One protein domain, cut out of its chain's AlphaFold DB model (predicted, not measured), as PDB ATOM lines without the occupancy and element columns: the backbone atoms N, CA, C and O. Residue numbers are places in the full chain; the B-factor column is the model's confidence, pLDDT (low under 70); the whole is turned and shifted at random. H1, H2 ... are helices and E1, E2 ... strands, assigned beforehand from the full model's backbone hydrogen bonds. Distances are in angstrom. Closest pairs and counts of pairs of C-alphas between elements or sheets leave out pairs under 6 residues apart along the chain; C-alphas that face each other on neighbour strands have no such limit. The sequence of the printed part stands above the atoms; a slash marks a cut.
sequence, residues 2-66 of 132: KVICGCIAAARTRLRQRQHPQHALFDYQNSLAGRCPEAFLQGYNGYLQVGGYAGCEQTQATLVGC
ATOM      1  N   LYS A   2     -55.133 -30.223  31.170       24.05
ATOM      2  CA  LYS A   2     -55.983 -31.356  31.570       24.05
ATOM      3  C   LYS A   2     -57.187 -31.386  30.630       24.05
ATOM      4  O   LYS A   2     -58.105 -30.590  30.774       24.05
ATOM      5  N   VAL A   3     -57.135 -32.262  29.632       25.45
ATOM      6  CA  VAL A   3     -58.259 -32.535  28.732       25.45
ATOM      7  C   VAL A   3     -59.336 -33.241  29.552       25.45
ATOM      8  O   VAL A   3     -59.191 -34.417  29.889       25.45
ATOM      9  N   ILE A   4     -60.402 -32.519  29.901       31.41
ATOM     10  CA  ILE A   4     -61.647 -33.132  30.362       31.41
ATOM     11  C   ILE A   4     -62.167 -33.932  29.171       31.41
ATOM     12  O   ILE A   4     -62.590 -33.384  28.158       31.41
ATOM     13  N   CYS A   5     -62.019 -35.250  29.253       31.27
ATOM     14  CA  CYS A   5     -62.446 -36.181  28.222       31.27
ATOM     15  C   CYS A   5     -63.974 -36.112  28.104       31.27
ATOM     16  O   CYS A   5     -64.704 -36.699  28.906       31.27
ATOM     17  N   GLY A   6     -64.434 -35.354  27.108       38.75
ATOM     18  CA  GLY A   6     -65.828 -35.224  26.720       38.75
ATOM     19  C   GLY A   6     -66.395 -36.569  26.288       38.75
ATOM     20  O   GLY A   6     -66.153 -37.041  25.183       38.75
ATOM     21  N   CYS A   7     -67.156 -37.188  27.183       34.41
ATOM     22  CA  CYS A   7     -68.085 -38.275  26.893       34.41
ATOM     23  C   CYS A   7     -69.334 -38.100  27.770       34.41
ATOM     24  O   CYS A   7     -69.758 -39.030  28.446       34.41
ATOM     25  N   ILE A   8     -69.917 -36.897  27.782       40.59
ATOM     26  CA  ILE A   8     -71.243 -36.663  28.365       40.59
ATOM     27  C   ILE A   8     -72.264 -36.943  27.261       40.59
ATOM     28  O   ILE A   8     -72.642 -36.076  26.480       40.59
ATOM     29  N   ALA A   9     -72.670 -38.206  27.147       41.69
ATOM     30  CA  ALA A   9     -73.832 -38.588  26.356       41.69
ATOM     31  C   ALA A   9     -75.089 -38.340  27.201       41.69
ATOM     32  O   ALA A   9     -75.644 -39.266  27.785       41.69
ATOM     33  N   ALA A  10     -75.516 -37.081  27.299       41.47
ATOM     34  CA  ALA A  10     -76.820 -36.747  27.858       41.47
ATOM     35  C   ALA A  10     -77.887 -37.085  26.809       41.47
ATOM     36  O   ALA A  10     -78.088 -36.370  25.825       41.47
ATOM     37  N   ALA A  11     -78.509 -38.252  26.963       42.81
ATOM     38  CA  ALA A  11     -79.548 -38.714  26.061       42.81
ATOM     39  C   ALA A  11     -80.822 -37.881  26.268       42.81
ATOM     40  O   ALA A  11     -81.461 -37.959  27.315       42.81
ATOM     41  N   ARG A  12     -81.216 -37.120  25.239       46.66
ATOM     42  CA  ARG A  12     -82.573 -36.572  25.111       46.66
ATOM     43  C   ARG A  12     -83.607 -37.673  25.393       46.66
ATOM     44  O   ARG A  12     -83.491 -38.799  24.913       46.66
ATOM     45  N   THR A  13     -84.590 -37.310  26.207       40.25
ATOM     46  CA  THR A  13     -85.704 -38.114  26.712       40.25
ATOM     47  C   THR A  13     -86.533 -38.816  25.627       40.25
ATOM     48  O   THR A  13     -86.605 -38.379  24.482       40.25
ATOM     49  N   ARG A  14     -87.250 -39.858  26.082       33.50
ATOM     50  CA  ARG A  14     -88.239 -40.713  25.395       33.50
ATOM     51  C   ARG A  14     -87.676 -41.764  24.437       33.50
ATOM     52  O   ARG A  14     -87.187 -41.482  23.350       33.50
ATOM     53  N   LEU A  15     -87.880 -43.020  24.839       39.25
ATOM     54  CA  LEU A  15     -87.819 -44.219  24.008       39.25
ATOM     55  C   LEU A  15     -88.758 -44.072  22.798       39.25
ATOM     56  O   LEU A  15     -89.905 -44.507  22.813       39.25
ATOM     57  N   ARG A  16     -88.272 -43.460  21.720       33.38
ATOM     58  CA  ARG A  16     -88.834 -43.617  20.381       33.38
ATOM     59  C   ARG A  16     -87.681 -43.670  19.396       33.38
ATOM     60  O   ARG A  16     -86.871 -42.755  19.300       33.38
ATOM     61  N   GLN A  17     -87.602 -44.802  18.708       55.41
ATOM     62  CA  GLN A  17     -86.627 -45.112  17.674       55.41
ATOM     63  C   GLN A  17     -86.441 -43.926  16.723       55.41
ATOM     64  O   GLN A  17     -87.362 -43.574  15.989       55.41
ATOM     65  N   ARG A  18     -85.245 -43.342  16.684       36.69
ATOM     66  CA  ARG A  18     -84.826 -42.472  15.587       36.69
ATOM     67  C   ARG A  18     -83.339 -42.667  15.351       36.69
ATOM     68  O   ARG A  18     -82.537 -42.662  16.282       36.69
ATOM     69  N   GLN A  19     -83.001 -42.854  14.082       44.47
ATOM     70  CA  GLN A  19     -81.650 -42.764  13.556       44.47
ATOM     71  C   GLN A  19     -81.143 -41.325  13.709       44.47
ATOM     72  O   GLN A  19     -81.090 -40.571  12.745       44.47
ATOM     73  N   HIS A  20     -80.839 -40.902  14.934       49.25
ATOM     74  CA  HIS A  20     -80.140 -39.645  15.134       49.25
ATOM     75  C   HIS A  20     -78.656 -39.870  14.829       49.25
ATOM     76  O   HIS A  20     -78.075 -40.832  15.350       49.25
ATOM     77  N   PRO A  21     -78.038 -39.019  13.990       51.59
ATOM     78  CA  PRO A  21     -76.594 -39.006  13.844       51.59
ATOM     79  C   PRO A  21     -75.949 -38.902  15.227       51.59
ATOM     80  O   PRO A  21     -76.495 -38.281  16.143       51.59
ATOM     81  N   GLN A  22     -74.798 -39.548  15.396       57.75
ATOM     82  CA  GLN A  22     -73.981 -39.387  16.594       57.75
ATOM     83  C   GLN A  22     -73.492 -37.932  16.630       57.75
ATOM     84  O   GLN A  22     -72.474 -37.602  16.033       57.75
ATOM     85  N   HIS A  23     -74.252 -37.051  17.279       60.66
ATOM     86  CA  HIS A  23     -73.860 -35.664  17.491       60.66
ATOM     87  C   HIS A  23     -72.959 -35.596  18.724       60.66
ATOM     88  O   HIS A  23     -73.366 -35.991  19.819       60.66
ATOM     89  N   ALA A  24     -71.731 -35.116  18.541       72.31
ATOM     90  CA  ALA A  24     -70.874 -34.721  19.648       72.31
ATOM     91  C   ALA A  24     -71.258 -33.292  20.048       72.31
ATOM     92  O   ALA A  24     -71.103 -32.367  19.255       72.31
ATOM     93  N   LEU A  25     -71.797 -33.131  21.254       78.62
ATOM     94  CA  LEU A  25     -72.043 -31.823  21.854       78.62
ATOM     95  C   LEU A  25     -70.879 -31.513  22.793       78.62
ATOM     96  O   LEU A  25     -70.492 -32.359  23.601       78.62
ATOM     97  N   PHE A  26     -70.319 -30.316  22.661       83.38
ATOM     98  CA  PHE A  26     -69.243 -29.823  23.508       83.38
ATOM     99  C   PHE A  26     -69.636 -28.452  24.040       83.38
ATOM    100  O   PHE A  26     -70.051 -27.590  23.268       83.38
ATOM    101  N   ASP A  27     -69.506 -28.278  25.348       83.69
ATOM    102  CA  ASP A  27     -69.751 -27.021  26.036       83.69
ATOM    103  C   ASP A  27     -68.490 -26.651  26.814       83.69
ATOM    104  O   ASP A  27     -68.036 -27.402  27.683       83.69
ATOM    105  N   TYR A  28     -67.875 -25.535  26.427       86.94
ATOM    106  CA  TYR A  28     -66.697 -25.008  27.097       86.94
ATOM    107  C   TYR A  28     -67.128 -23.957  28.105       86.94
ATOM    108  O   TYR A  28     -67.700 -22.932  27.745       86.94
ATOM    109  N   GLN A  29     -66.767 -24.185  29.360       84.69
ATOM    110  CA  GLN A  29     -66.958 -23.226  30.432       84.69
ATOM    111  C   GLN A  29     -65.603 -22.943  31.084       84.69
ATOM    112  O   GLN A  29     -64.768 -23.834  31.237       84.69
ATOM    113  N   ASN A  30     -65.375 -21.690  31.473       87.25
ATOM    114  CA  ASN A  30     -64.124 -21.227  32.085       87.25
ATOM    115  C   ASN A  30     -63.969 -21.641  33.565       87.25
ATOM    116  O   ASN A  30     -63.022 -21.220  34.226       87.25
ATOM    117  N   SER A  31     -64.885 -22.458  34.083       86.38
ATOM    118  CA  SER A  31     -64.944 -22.888  35.476       86.38
ATOM    119  C   SER A  31     -65.128 -24.401  35.583       86.38
ATOM    120  O   SER A  31     -65.739 -25.038  34.726       86.38
ATOM    121  N   LEU A  32     -64.602 -24.966  36.672       84.25
ATOM    122  CA  LEU A  32     -64.799 -26.359  37.084       84.25
ATOM    123  C   LEU A  32     -65.849 -26.482  38.204       84.25
ATOM    124  O   LEU A  32     -65.832 -27.429  38.992       84.25
ATOM    125  N   ALA A  33     -66.740 -25.499  38.327       87.88
ATOM    126  CA  ALA A  33     -67.835 -25.556  39.284       87.88
ATOM    127  C   ALA A  33     -68.851 -26.640  38.889       87.88
ATOM    128  O   ALA A  33     -69.069 -26.900  37.706       87.88
ATOM    129  N   GLY A  34     -69.523 -27.250  39.869       86.06
ATOM    130  CA  GLY A  34     -70.587 -28.224  39.591       86.06
ATOM    131  C   GLY A  34     -71.849 -27.613  38.961       86.06
ATOM    132  O   GLY A  34     -72.555 -28.294  38.221       86.06
ATOM    133  N   ARG A  35     -72.041 -26.292  39.094       89.31
ATOM    134  CA  ARG A  35     -73.063 -25.535  38.351       89.31
ATOM    135  C   ARG A  35     -72.903 -25.657  36.830       89.31
ATOM    136  O   ARG A  35     -73.885 -25.592  36.099       89.31
ATOM    137  N   CYS A  36     -71.671 -25.841  36.351       89.38
ATOM    138  CA  CYS A  36     -71.362 -25.958  34.930       89.38
ATOM    139  C   CYS A  36     -72.045 -27.181  34.281       89.38
ATOM    140  O   CYS A  36     -72.862 -26.994  33.376       89.38
ATOM    141  N   PRO A  37     -71.786 -28.428  34.735       88.62
ATOM    142  CA  PRO A  37     -72.479 -29.605  34.217       88.62
ATOM    143  C   PRO A  37     -73.972 -29.625  34.560       88.62
ATOM    144  O   PRO A  37     -74.745 -30.153  33.768       88.62
ATOM    145  N   GLU A  38     -74.402 -29.051  35.686       89.81
ATOM    146  CA  GLU A  38     -75.827 -28.943  36.026       89.81
ATOM    147  C   GLU A  38     -76.597 -28.120  34.979       89.81
ATOM    148  O   GLU A  38     -77.585 -28.599  34.413       89.81
ATOM    149  N   ALA A  39     -76.103 -26.918  34.659       89.12
ATOM    150  CA  ALA A  39     -76.702 -26.041  33.657       89.12
ATOM    151  C   ALA A  39     -76.674 -26.662  32.251       89.12
ATOM    152  O   ALA A  39     -77.654 -26.561  31.513       89.12
ATOM    153  N   PHE A  40     -75.585 -27.352  31.894       88.56
ATOM    154  CA  PHE A  40     -75.464 -28.044  30.608       88.56
ATOM    155  C   PHE A  40     -76.478 -29.189  30.455       88.56
ATOM    156  O   PHE A  40     -77.054 -29.383  29.385       88.56
ATOM    157  N   LEU A  41     -76.706 -29.955  31.525       89.56
ATOM    158  CA  LEU A  41     -77.577 -31.131  31.512       89.56
ATOM    159  C   LEU A  41     -79.066 -30.803  31.643       89.56
ATOM    160  O   LEU A  41     -79.885 -31.684  31.383       89.56
ATOM    161  N   GLN A  42     -79.421 -29.572  32.034       89.44
ATOM    162  CA  GLN A  42     -80.798 -29.056  32.062       89.44
ATOM    163  C   GLN A  42     -81.795 -30.002  32.762       89.44
ATOM    164  O   GLN A  42     -82.871 -30.292  32.242       89.44
ATOM    165  N   GLY A  43     -81.424 -30.531  33.933       88.50
ATOM    166  CA  GLY A  43     -82.285 -31.441  34.703       88.50
ATOM    167  C   GLY A  43     -82.346 -32.880  34.172       88.50
ATOM    168  O   GLY A  43     -83.276 -33.618  34.490       88.50
ATOM    169  N   TYR A  44     -81.379 -33.312  33.357       89.44
ATOM    170  CA  TYR A  44     -81.255 -34.720  32.973       89.44
ATOM    171  C   TYR A  44     -81.129 -35.628  34.207       89.44
ATOM    172  O   TYR A  44     -80.228 -35.453  35.025       89.44
ATOM    173  N   ASN A  45     -82.002 -36.636  34.294       89.81
ATOM    174  CA  ASN A  45     -82.118 -37.550  35.436       89.81
ATOM    175  C   ASN A  45     -81.813 -39.023  35.092       89.81
ATOM    176  O   ASN A  45     -82.059 -39.922  35.893       89.81
ATOM    177  N   GLY A  46     -81.304 -39.295  33.887       90.69
ATOM    178  CA  GLY A  46     -80.933 -40.646  33.465       90.69
ATOM    179  C   GLY A  46     -79.521 -41.049  33.901       90.69
ATOM    180  O   GLY A  46     -78.898 -40.410  34.747       90.69
ATOM    181  N   TYR A  47     -78.991 -42.114  33.295       91.19
ATOM    182  CA  TYR A  47     -77.628 -42.578  33.560       91.19
ATOM    183  C   TYR A  47     -76.596 -41.720  32.830       91.19
ATOM    184  O   TYR A  47     -76.574 -41.677  31.598       91.19
ATOM    185  N   LEU A  48     -75.690 -41.102  33.583       90.38
ATOM    186  CA  LEU A  48     -74.622 -40.268  33.049       90.38
ATOM    187  C   LEU A  48     -73.260 -40.927  33.265       90.38
ATOM    188  O   LEU A  48     -72.814 -41.112  34.394       90.38
ATOM    189  N   GLN A  49     -72.570 -41.257  32.171       90.31
ATOM    190  CA  GLN A  49     -71.237 -41.842  32.253       90.31
ATOM    191  C   GLN A  49     -70.171 -40.766  32.501       90.31
ATOM    192  O   GLN A  49     -69.900 -39.950  31.624       90.31
ATOM    193  N   VAL A  50     -69.527 -40.792  33.670       91.38
ATOM    194  CA  VAL A  50     -68.549 -39.783  34.102       91.38
ATOM    195  C   VAL A  50     -67.155 -40.369  34.320       91.38
ATOM    196  O   VAL A  50     -66.981 -41.535  34.673       91.38
ATOM    197  N   GLY A  51     -66.129 -39.549  34.085       88.00
ATOM    198  CA  GLY A  51     -64.718 -39.914  34.261       88.00
ATOM    199  C   GLY A  51     -64.154 -39.714  35.670       88.00
ATOM    200  O   GLY A  51     -62.942 -39.819  35.826       88.00
ATOM    201  N   GLY A  52     -64.995 -39.406  36.664       84.12
ATOM    202  CA  GLY A  52     -64.561 -39.044  38.024       84.12
ATOM    203  C   GLY A  52     -64.371 -37.539  38.239       84.12
ATOM    204  O   GLY A  52     -63.511 -37.127  39.007       84.12
ATOM    205  N   TYR A  53     -65.132 -36.706  37.527       86.88
ATOM    206  CA  TYR A  53     -65.159 -35.264  37.755       86.88
ATOM    207  C   TYR A  53     -66.199 -34.922  38.830       86.88
ATOM    208  O   TYR A  53     -67.390 -35.128  38.607       86.88
ATOM    209  N   ALA A  54     -65.743 -34.383  39.965       87.38
ATOM    210  CA  ALA A  54     -66.585 -34.094  41.133       87.38
ATOM    211  C   ALA A  54     -67.728 -33.106  40.838       87.38
ATOM    212  O   ALA A  54     -68.799 -33.205  41.419       87.38
ATOM    213  N   GLY A  55     -67.557 -32.192  39.874       87.12
ATOM    214  CA  GLY A  55     -68.616 -31.247  39.506       87.12
ATOM    215  C   GLY A  55     -69.904 -31.922  39.014       87.12
ATOM    216  O   GLY A  55     -70.976 -31.336  39.117       87.12
ATOM    217  N   CYS A  56     -69.836 -33.163  38.521       87.62
ATOM    218  CA  CYS A  56     -71.027 -33.909  38.112       87.62
ATOM    219  C   CYS A  56     -71.896 -34.388  39.288       87.62
ATOM    220  O   CYS A  56     -73.038 -34.777  39.054       87.62
ATOM    221  N   GLU A  57     -71.404 -34.357  40.529       89.81
ATOM    222  CA  GLU A  57     -72.155 -34.780  41.723       89.81
ATOM    223  C   GLU A  57     -73.335 -33.854  42.043       89.81
ATOM    224  O   GLU A  57     -74.290 -34.279  42.679       89.81
ATOM    225  N   GLN A  58     -73.309 -32.614  41.545       89.62
ATOM    226  CA  GLN A  58     -74.402 -31.645  41.698       89.62
ATOM    227  C   GLN A  58     -75.543 -31.862  40.688       89.62
ATOM    228  O   GLN A  58     -76.540 -31.149  40.703       89.62
ATOM    229  N   THR A  59     -75.400 -32.826  39.777       90.19
ATOM    230  CA  THR A  59     -76.399 -33.097  38.738       90.19
ATOM    231  C   THR A  59     -77.474 -34.054  39.252       90.19
ATOM    232  O   THR A  59     -77.228 -34.873  40.132       90.19
ATOM    233  N   GLN A  60     -78.667 -34.012  38.659       90.25
ATOM    234  CA  GLN A  60     -79.772 -34.926  38.996       90.25
ATOM    235  C   GLN A  60     -79.613 -36.324  38.368       90.25
ATOM    236  O   GLN A  60     -80.475 -37.190  38.521       90.25
ATOM    237  N   ALA A  61     -78.538 -36.542  37.611       91.44
ATOM    238  CA  ALA A  61     -78.306 -37.771  36.876       91.44
ATOM    239  C   ALA A  61     -77.760 -38.875  37.787       91.44
ATOM    240  O   ALA A  61     -76.971 -38.637  38.698       91.44
ATOM    241  N   THR A  62     -78.095 -40.124  37.470       92.88
ATOM    242  CA  THR A  62     -77.439 -41.273  38.101       92.88
ATOM    243  C   THR A  62     -76.042 -41.439  37.508       92.88
ATOM    244  O   THR A  62     -75.886 -41.851  36.354       92.88
ATOM    245  N   LEU A  63     -75.012 -41.110  38.284       91.62
ATOM    246  CA  LEU A  63     -73.627 -41.168  37.824       91.62
ATOM    247  C   LEU A  63     -73.136 -42.615  37.706       91.62
ATOM    248  O   LEU A  63     -73.221 -43.400  38.646       91.62
ATOM    249  N   VAL A  64     -72.568 -42.962  36.550       92.81
ATOM    250  CA  VAL A  64     -71.933 -44.264  36.307       92.81
ATOM    251  C   VAL A  64     -70.500 -44.090  35.821       92.81
ATOM    252  O   VAL A  64     -70.180 -43.183  35.056       92.81
ATOM    253  N   GLY A  65     -69.610 -44.987  36.240       89.44
ATOM    254  CA  GLY A  65     -68.198 -44.915  35.880       89.44
ATOM    255  C   GLY A  65     -67.937 -45.077  34.377       89.44
ATOM    256  O   GLY A  65     -68.529 -45.910  33.677       89.44
ATOM    257  N   CYS A  66     -66.999 -44.288  33.855       91.25
ATOM    258  CA  CYS A  66     -66.535 -44.421  32.482       91.25
ATOM    259  C   CYS A  66     -65.520 -45.560  32.321       91.25
ATOM    260  O   CYS A  66     -64.378 -45.455  32.766       91.25
TER     261      CYS A  66
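This is residues 2 to 66 of the 132 residues of the protein "Transposase" of Pseudoalteromonas viridis (UniProt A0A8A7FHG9). With little regular structure, a two-strand ribbon, E1 and E2, and two short helices, H1 and H2, form a small body. A long unnamed stretch, residues 2 to 34, makes a wide loop from which residues 14 to 21 stick out. The 65 printed residues hold H1, E1, H2, E2 in that order; the sheet E1, E2 is parallel, the class mixed, with 20 residues in named elements. It is compact, radius of gyration of the C-alphas 12.1 A, yet elongated, 35 by 21 by 21 A.

E1 is residues 47 to 50, 9.5 A, and E2 62 to 65, 10.2 A, ending at C-alpha 65 (-68.198, -44.915, 35.880). H1, residues 35 to 41, 9.9 A, begins at C-alpha 35 (-73.063, -25.535, 38.351). H2 is residues 54 to 58, 8.2 A.

E1 and E2 are parallel at 41 degrees, with N 48 and O 62 2.9 A apart, within hydrogen-bond range. E1, H2, E2 form a strand-helix-strand unit, parallel strands joined through a helix, with a right-handed crossover. H2 touches H1, closest C-alphas Pro 37 and Cys 56, 6.0 A. H1 and E2 are apart. Every O i to N i+4 pair is within range in H1; H2 has 0 of 1, and 1 of 2 O i to N i+3 pairs.

The farthest C-alphas, Lys 2 and Arg 16, are 36.8 A apart. The printed part has no cut, and the three links between named elements are tight. Residues 2 to 23 have pLDDT under 70.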